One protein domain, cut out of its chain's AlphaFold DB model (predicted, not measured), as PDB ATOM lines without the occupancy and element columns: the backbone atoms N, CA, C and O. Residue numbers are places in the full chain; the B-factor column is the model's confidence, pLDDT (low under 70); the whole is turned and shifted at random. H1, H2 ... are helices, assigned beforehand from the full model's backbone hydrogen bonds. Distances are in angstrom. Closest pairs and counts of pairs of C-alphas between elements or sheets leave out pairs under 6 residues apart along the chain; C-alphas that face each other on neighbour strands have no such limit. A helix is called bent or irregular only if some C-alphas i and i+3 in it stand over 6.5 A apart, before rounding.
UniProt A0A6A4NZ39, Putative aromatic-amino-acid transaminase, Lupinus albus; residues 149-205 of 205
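Overview. This is residues 149 to 205 of the 205 residues of the protein "Putative aromatic-amino-acid transaminase" of Lupinus albus (UniProt A0A6A4NZ39). What shape do these atoms make? The model is an open, C-shaped frame: two helical arms, H1 and H3, stand apart with an empty space between them, and the other side of the frame is made of loops with the short helix H2 among them. H1 runs from its free end in towards the loops, and H3 runs back out from them to its own free end, with no two helices touching. What is it built of? The printed part has 57 residues with three named helices, H1, H2 and H3 in that order along the chain, and no named strand; it is all helix in class, with 34 of the 57 residues in the helices. How spread out is it? The whole is loose, with a radius of gyration of the C-alphas of 13.7 A, and the C-alphas span 38 by 31 by 20 A along their three main axes.

Along the chain. What comes first in the printed part? H1 takes residues 149 to 164, from C-alpha 149 at (-19.707, 34.855, -3.025) to C-alpha 164 at (-18.609, 15.433, 1.988), and its first and last C-alphas are 20.1 A apart. It has a kink of 50 degrees near residue 158, and it is irregular: C-alphas 158 and 161 are 7.4 A apart. What follows it? Residues 165 to 177 hold no named element, and then H2 takes the five residues 178 to 182, with 5.9 A from first to last C-alpha. What comes last? H3 takes residues 191 to 203, with 18.6 A from first to last C-alpha, and ends at C-alpha 203, at (-29.242, 28.288, -19.360).

Arrangement. Which residues bring H1 nearest to H2? H1 and H2 are close but not clearly touching, with 1 pair of C-alphas within 8 A. The closest C-alphas are those of Ile 164 and Phe 178, 6.8 A apart, while the two centres are 19.3 A apart. How does H3 stand to the other two helices? H3 is apart from H1, and it is also apart from H2, which it follows in the chain. Which residues stand free? Residues 149 to 161, which belong to H1, stand free, and so do residues 182 to 189. Residues 193 to 205, of which 193 to 203 belong to H3, stand free as well. How well formed are the helices' backbones? In H2 and H3 every pair of O i and N i+4 is within hydrogen-bond range, and in H1 it is 9 of 12 pairs.

Size, cuts and confidence. How large is the whole? The two C-alphas farthest apart are those of Gly 168 and Met 205, at 38.8 A, and the first and last printed C-alphas, those of Leu 149 and Met 205, are 22.5 A apart. Is the printed part cut, and how long are its links? The printed part has no cut, and its last residue, Met 205, is the chain's last. The link from H1 to H2, with 13 residues, is long, and its C-alphas lie 6 to 18 A from the mean of the C-alphas; the link from H2 to H3, with 8 residues, is short. Where is the model's confidence low? The mean pLDDT of the printed part is 77.4, and 19 residues are under 70, namely residues 161 to 178 and residue 205. The mean pLDDT is 84 for H1, 75 for H2 and 90 for H3.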
ATOM      1  N   LEU A 149     -20.380  35.726  -3.993       94.56
ATOM      2  CA  LEU A 149     -19.707  34.855  -3.025       94.56
ATOM      3  C   LEU A 149     -20.591  34.544  -1.817       94.56
ATOM      4  O   LEU A 149     -20.476  33.465  -1.245       94.56
ATOM      5  N   ASP A 150     -21.478  35.465  -1.460       94.81
ATOM      6  CA  ASP A 150     -22.513  35.293  -0.446       94.81
ATOM      7  C   ASP A 150     -23.479  34.164  -0.820       94.81
ATOM      8  O   ASP A 150     -23.673  33.244  -0.032       94.81
ATOM      9  N   VAL A 151     -23.995  34.160  -2.054       95.06
ATOM     10  CA  VAL A 151     -24.911  33.123  -2.556       95.06
ATOM     11  C   VAL A 151     -24.243  31.747  -2.547       95.06
ATOM     12  O   VAL A 151     -24.845  30.762  -2.114       95.06
ATOM     13  N   ILE A 152     -22.986  31.674  -2.998       92.75
ATOM     14  CA  ILE A 152     -22.211  30.427  -2.994       92.75
ATOM     15  C   ILE A 152     -21.946  29.966  -1.553       92.75
ATOM     16  O   ILE A 152     -22.123  28.785  -1.253       92.75
ATOM     17  N   GLY A 153     -21.559  30.879  -0.660       92.75
ATOM     18  CA  GLY A 153     -21.297  30.577   0.749       92.75
ATOM     19  C   GLY A 153     -22.536  30.053   1.474       92.75
ATOM     20  O   GLY A 153     -22.474  29.017   2.136       92.75
ATOM     21  N   ASP A 154     -23.676  30.708   1.276       93.38
ATOM     22  CA  ASP A 154     -24.970  30.294   1.817       93.38
ATOM     23  C   ASP A 154     -25.391  28.908   1.328       93.38
ATOM     24  O   ASP A 154     -25.882  28.087   2.108       93.38
ATOM     25  N   TRP A 155     -25.203  28.636   0.035       92.31
ATOM     26  CA  TRP A 155     -25.492  27.324  -0.532       92.31
ATOM     27  C   TRP A 155     -24.571  26.252   0.059       92.31
ATOM     28  O   TRP A 155     -25.051  25.184   0.447       92.31
ATOM     29  N   MET A 156     -23.274  26.539   0.204       89.75
ATOM     30  CA  MET A 156     -22.318  25.606   0.804       89.75
ATOM     31  C   MET A 156     -22.676  25.261   2.251       89.75
ATOM     32  O   MET A 156     -22.702  24.083   2.607       89.75
ATOM     33  N   LEU A 157     -23.026  26.251   3.076       89.62
ATOM     34  CA  LEU A 157     -23.404  26.020   4.477       89.62
ATOM     35  C   LEU A 157     -24.610  25.081   4.622       89.62
ATOM     36  O   LEU A 157     -24.672  24.313   5.579       89.62
ATOM     37  N   ARG A 158     -25.552  25.119   3.673       88.06
ATOM     38  CA  ARG A 158     -26.764  24.283   3.698       88.06
ATOM     39  C   ARG A 158     -26.552  22.875   3.135       88.06
ATOM     40  O   ARG A 158     -27.281  21.976   3.529       88.06
ATOM     41  N   ASN A 159     -25.596  22.681   2.218       84.69
ATOM     42  CA  ASN A 159     -25.496  21.452   1.412       84.69
ATOM     43  C   ASN A 159     -24.185  20.661   1.601       84.69
ATOM     44  O   ASN A 159     -24.138  19.473   1.287       84.69
ATOM     45  N   CYS A 160     -23.105  21.269   2.106       76.25
ATOM     46  CA  CYS A 160     -21.793  20.603   2.147       76.25
ATOM     47  C   CYS A 160     -21.659  19.517   3.227       76.25
ATOM     48  O   CYS A 160     -20.864  18.596   3.037       76.25
ATOM     49  N   ALA A 161     -22.409  19.590   4.332       66.31
ATOM     50  CA  ALA A 161     -22.334  18.591   5.403       66.31
ATOM     51  C   ALA A 161     -22.771  17.191   4.924       66.31
ATOM     52  O   ALA A 161     -22.073  16.214   5.183       66.31
ATOM     53  N   GLU A 162     -23.852  17.126   4.143       62.62
ATOM     54  CA  GLU A 162     -24.411  15.887   3.581       62.62
ATOM     55  C   GLU A 162     -23.579  15.331   2.408       62.62
ATOM     56  O   GLU A 162     -23.559  14.130   2.152       62.62
ATOM     57  N   SER A 163     -22.863  16.203   1.684       62.03
ATOM     58  CA  SER A 163     -22.156  15.826   0.451       62.03
ATOM     59  C   SER A 163     -20.713  15.348   0.664       62.03
ATOM     60  O   SER A 163     -20.205  14.610  -0.180       62.03
ATOM     61  N   ILE A 164     -20.026  15.780   1.730       62.47
ATOM     62  CA  ILE A 164     -18.609  15.433   1.988       62.47
ATOM     63  C   ILE A 164     -18.497  14.165   2.842       62.47
ATOM     64  O   ILE A 164     -17.631  13.318   2.609       62.47
ATOM     65  N   ILE A 165     -19.380  14.030   3.831       58.47
ATOM     66  CA  ILE A 165     -19.463  12.881   4.730       58.47
ATOM     67  C   ILE A 165     -20.613  12.036   4.198       58.47
ATOM     68  O   ILE A 165     -21.733  12.167   4.671       58.47
ATOM     69  N   GLY A 166     -20.364  11.261   3.138       55.38
ATOM     70  CA  GLY A 166     -21.416  10.487   2.475       55.38
ATOM     71  C   GLY A 166     -22.310   9.782   3.498       55.38
ATOM     72  O   GLY A 166     -21.802   9.031   4.334       55.38
ATOM     73  N   SER A 167     -23.614  10.074   3.471       52.53
ATOM     74  CA  SER A 167     -24.564   9.402   4.355       52.53
ATOM     75  C   SER A 167     -24.462   7.898   4.087       52.53
ATOM     76  O   SER A 167     -24.509   7.456   2.938       52.53
ATOM     77  N   GLY A 168     -24.191   7.128   5.136       51.78
ATOM     78  CA  GLY A 168     -23.662   5.770   5.035       51.78
ATOM     79  C   GLY A 168     -24.606   4.697   4.494       51.78
ATOM     80  O   GLY A 168     -24.251   3.537   4.636       51.78
ATOM     81  N   ASP A 169     -25.760   5.032   3.906       54.19
ATOM     82  CA  ASP A 169     -26.732   4.012   3.471       54.19
ATOM     83  C   ASP A 169     -27.598   4.351   2.239       54.19
ATOM     84  O   ASP A 169     -28.344   3.489   1.775       54.19
ATOM     85  N   ASP A 170     -27.484   5.536   1.629       48.34
ATOM     86  CA  ASP A 170     -28.397   5.909   0.540       48.34
ATOM     87  C   ASP A 170     -27.784   5.726  -0.854       48.34
ATOM     88  O   ASP A 170     -26.938   6.486  -1.328       48.34
ATOM     89  N   HIS A 171     -28.316   4.732  -1.568       48.06
ATOM     90  CA  HIS A 171     -28.065   4.371  -2.972       48.06
ATOM     91  C   HIS A 171     -28.517   5.458  -3.989       48.06
ATOM     92  O   HIS A 171     -28.783   5.169  -5.158       48.06
ATOM     93  N   HIS A 172     -28.650   6.710  -3.544       47.81
ATOM     94  CA  HIS A 172     -29.242   7.826  -4.287       47.81
ATOM     95  C   HIS A 172     -28.450   9.143  -4.151       47.81
ATOM     96  O   HIS A 172     -28.947  10.210  -4.517       47.81
ATOM     97  N   GLY A 173     -27.226   9.083  -3.617       51.97
ATOM     98  CA  GLY A 173     -26.285  10.203  -3.584       51.97
ATOM     99  C   GLY A 173     -25.326  10.177  -4.776       51.97
ATOM    100  O   GLY A 173     -24.706   9.153  -5.059       51.97
ATOM    101  N   VAL A 174     -25.195  11.318  -5.456       56.41
ATOM    102  CA  VAL A 174     -24.137  11.624  -6.438       56.41
ATOM    103  C   VAL A 174     -22.790  11.220  -5.823       56.41
ATOM    104  O   VAL A 174     -22.499  11.607  -4.691       56.41
ATOM    105  N   GLY A 175     -22.001  10.397  -6.521       55.50
ATOM    106  CA  GLY A 175     -20.852   9.634  -6.001       55.50
ATOM    107  C   GLY A 175     -19.616  10.451  -5.596       55.50
ATOM    108  O   GLY A 175     -18.487  10.029  -5.839       55.50
ATOM    109  N   LEU A 176     -19.805  11.613  -4.969       65.19
ATOM    110  CA  LEU A 176     -18.769  12.562  -4.562       65.19
ATOM    111  C   LEU A 176     -18.117  12.230  -3.213       65.19
ATOM    112  O   LEU A 176     -17.394  13.052  -2.650       65.19
ATOM    113  N   SER A 177     -18.352  11.028  -2.680       69.44
ATOM    114  CA  SER A 177     -17.661  10.564  -1.478       69.44
ATOM    115  C   SER A 177     -16.149  10.650  -1.680       69.44
ATOM    116  O   SER A 177     -15.628  10.300  -2.743       69.44
ATOM    117  N   PHE A 178     -15.430  11.073  -0.640       69.44
ATOM    118  CA  PHE A 178     -13.973  11.215  -0.651       69.44
ATOM    119  C   PHE A 178     -13.266   9.974  -1.226       69.44
ATOM    120  O   PHE A 178     -12.350  10.099  -2.034       69.44
ATOM    121  N   HIS A 179     -13.748   8.770  -0.899       70.06
ATOM    122  CA  HIS A 179     -13.189   7.519  -1.422       70.06
ATOM    123  C   HIS A 179     -13.374   7.341  -2.939       70.06
ATOM    124  O   HIS A 179     -12.516   6.737  -3.575       70.06
ATOM    125  N   GLY A 180     -14.454   7.870  -3.520       71.94
ATOM    126  CA  GLY A 180     -14.721   7.805  -4.960       71.94
ATOM    127  C   GLY A 180     -13.912   8.817  -5.777       71.94
ATOM    128  O   GLY A 180     -13.525   8.520  -6.906       71.94
ATOM    129  N   ILE A 181     -13.602   9.987  -5.201       80.44
ATOM    130  CA  ILE A 181     -12.860  11.060  -5.888       80.44
ATOM    131  C   ILE A 181     -11.340  10.901  -5.732       80.44
ATOM    132  O   ILE A 181     -10.596  11.207  -6.659       80.44
ATOM    133  N   VAL A 182     -10.843  10.404  -4.593       83.69
ATOM    134  CA  VAL A 182      -9.390  10.320  -4.326       83.69
ATOM    135  C   VAL A 182      -8.648   9.459  -5.347       83.69
ATOM    136  O   VAL A 182      -7.519   9.777  -5.713       83.69
ATOM    137  N   THR A 183      -9.270   8.382  -5.826       82.31
ATOM    138  CA  THR A 183      -8.677   7.494  -6.838       82.31
ATOM    139  C   THR A 183      -9.068   7.869  -8.268       82.31
ATOM    140  O   THR A 183      -8.761   7.127  -9.202       82.31
ATOM    141  N   TYR A 184      -9.772   8.985  -8.466       81.12
ATOM    142  CA  TYR A 184     -10.231   9.410  -9.779       81.12
ATOM    143  C   TYR A 184      -9.046   9.876 -10.644       81.12
ATOM    144  O   TYR A 184      -8.413  10.894 -10.372       81.12
ATOM    145  N   GLN A 185      -8.743   9.113 -11.696       82.94
ATOM    146  CA  GLN A 185      -7.670   9.379 -12.663       82.94
ATOM    147  C   GLN A 185      -8.049   9.268 -14.167       82.94
ATOM    148  O   GLN A 185      -7.150   9.130 -15.000       82.94
ATOM    149  N   PRO A 186      -9.325   9.297 -14.597       86.56
ATOM    150  CA  PRO A 186      -9.630   9.557 -16.003       86.56
ATOM    151  C   PRO A 186      -9.279  10.994 -16.423       86.56
ATOM    152  O   PRO A 186      -9.470  11.944 -15.667       86.56
ATOM    153  N   PHE A 187      -8.810  11.159 -17.663       85.06
ATOM    154  CA  PHE A 187      -8.526  12.475 -18.251       85.06
ATOM    155  C   PHE A 187      -9.790  13.225 -18.695       85.06
ATOM    156  O   PHE A 187      -9.747  14.442 -18.853       85.06
ATOM    157  N   ASP A 188     -10.901  12.510 -18.886       85.81
ATOM    158  CA  ASP A 188     -12.143  13.070 -19.424       85.81
ATOM    159  C   ASP A 188     -12.938  13.902 -18.403       85.81
ATOM    160  O   ASP A 188     -13.806  14.672 -18.805       85.81
ATOM    161  N   GLY A 189     -12.634  13.798 -17.105       87.12
ATOM    162  CA  GLY A 189     -13.370  14.486 -16.039       87.12
ATOM    163  C   GLY A 189     -14.683  13.788 -15.650       87.12
ATOM    164  O   GLY A 189     -15.169  12.888 -16.336       87.12
ATOM    165  N   LEU A 190     -15.224  14.136 -14.477       86.69
ATOM    166  CA  LEU A 190     -16.404  13.468 -13.918       86.69
ATOM    167  C   LEU A 190     -17.633  13.716 -14.810       86.69
ATOM    168  O   LEU A 190     -17.956  14.868 -15.099       86.69
ATOM    169  N   GLU A 191     -18.335  12.657 -15.224       86.25
ATOM    170  CA  GLU A 191     -19.484  12.774 -16.140       86.25
ATOM    171  C   GLU A 191     -20.599  13.668 -15.583       86.25
ATOM    172  O   GLU A 191     -21.151  14.494 -16.304       86.25
ATOM    173  N   GLU A 192     -20.871  13.593 -14.281       84.94
ATOM    174  CA  GLU A 192     -21.857  14.453 -13.615       84.94
ATOM    175  C   GLU A 192     -21.470  15.936 -13.704       84.94
ATOM    176  O   GLU A 192     -22.304  16.778 -14.038       84.94
ATOM    177  N   LEU A 193     -20.187  16.258 -13.502       88.56
ATOM    178  CA  LEU A 193     -19.681  17.625 -13.635       88.56
ATOM    179  C   LEU A 193     -19.790  18.120 -15.083       88.56
ATOM    180  O   LEU A 193     -20.140  19.278 -15.313       88.56
ATOM    181  N   LYS A 194     -19.536  17.249 -16.066       91.31
ATOM    182  CA  LYS A 194     -19.688  17.577 -17.491       91.31
ATOM    183  C   LYS A 194     -21.141  17.874 -17.846       91.31
ATOM    184  O   LYS A 194     -21.397  18.861 -18.534       91.31
ATOM    185  N   MET A 195     -22.080  17.056 -17.365       91.75
ATOM    186  CA  MET A 195     -23.511  17.270 -17.594       91.75
ATOM    187  C   MET A 195     -23.994  18.581 -16.970       91.75
ATOM    188  O   MET A 195     -24.654  19.367 -17.645       91.75
ATOM    189  N   VAL A 196     -23.621  18.856 -15.717       91.56
ATOM    190  CA  VAL A 196     -23.990  20.110 -15.043       91.56
ATOM    191  C   VAL A 196     -23.378  21.316 -15.754       91.56
ATOM    192  O   VAL A 196     -24.067  22.308 -15.972       91.56
ATOM    193  N   ASN A 197     -22.118  21.232 -16.185       91.38
ATOM    194  CA  ASN A 197     -21.477  22.310 -16.938       91.38
ATOM    195  C   ASN A 197     -22.158  22.566 -18.293       91.38
ATOM    196  O   ASN A 197     -22.303  23.719 -18.699       91.38
ATOM    197  N   MET A 198     -22.604  21.508 -18.982       93.50
ATOM    198  CA  MET A 198     -23.403  21.642 -20.204       93.50
ATOM    199  C   MET A 198     -24.727  22.355 -19.911       93.50
ATOM    200  O   MET A 198     -25.047  23.322 -20.597       93.50
ATOM    201  N   LEU A 199     -25.460  21.921 -18.883       94.56
ATOM    202  CA  LEU A 199     -26.744  22.513 -18.506       94.56
ATOM    203  C   LEU A 199     -26.601  24.000 -18.152       94.56
ATOM    204  O   LEU A 199     -27.304  24.833 -18.714       94.56
ATOM    205  N   LEU A 200     -25.624  24.336 -17.304       92.50
ATOM    206  CA  LEU A 200     -25.319  25.720 -16.930       92.50
ATOM    207  C   LEU A 200     -24.993  26.587 -18.149       92.50
ATOM    208  O   LEU A 200     -25.413  27.736 -18.217       92.50
ATOM    209  N   SER A 201     -24.259  26.036 -19.117       92.75
ATOM    210  CA  SER A 201     -23.916  26.759 -20.344       92.75
ATOM    211  C   SER A 201     -25.146  27.016 -21.222       92.75
ATOM    212  O   SER A 201     -25.240  28.079 -21.834       92.75
ATOM    213  N   CYS A 202     -26.095  26.074 -21.274       91.81
ATOM    214  CA  CYS A 202     -27.349  26.228 -22.014       91.81
ATOM    215  C   CYS A 202     -28.281  27.271 -21.388       91.81
ATOM    216  O   CYS A 202     -28.862  28.056 -22.126       91.81
ATOM    217  N   ASP A 203     -28.385  27.317 -20.059       81.19
ATOM    218  CA  ASP A 203     -29.242  28.288 -19.360       81.19
ATOM    219  C   ASP A 203     -28.702  29.731 -19.442       81.19
ATOM    220  O   ASP A 203     -29.430  30.691 -19.189       81.19
ATOM    221  N   THR A 204     -27.423  29.898 -19.796       75.00
ATOM    222  CA  THR A 204     -26.797  31.216 -20.009       75.00
ATOM    223  C   THR A 204     -26.901  31.763 -21.441       75.00
ATOM    224  O   THR A 204     -26.452  32.890 -21.667       75.00
ATOM    225  N   MET A 205     -27.456  31.003 -22.399       58.19
ATOM    226  CA  MET A 205     -27.685  31.436 -23.793       58.19
ATOM    227  C   MET A 205     -29.117  31.913 -24.025       58.19
ATOM    228  O   MET A 205     -29.266  32.911 -24.767       58.19
TER     229      MET A 205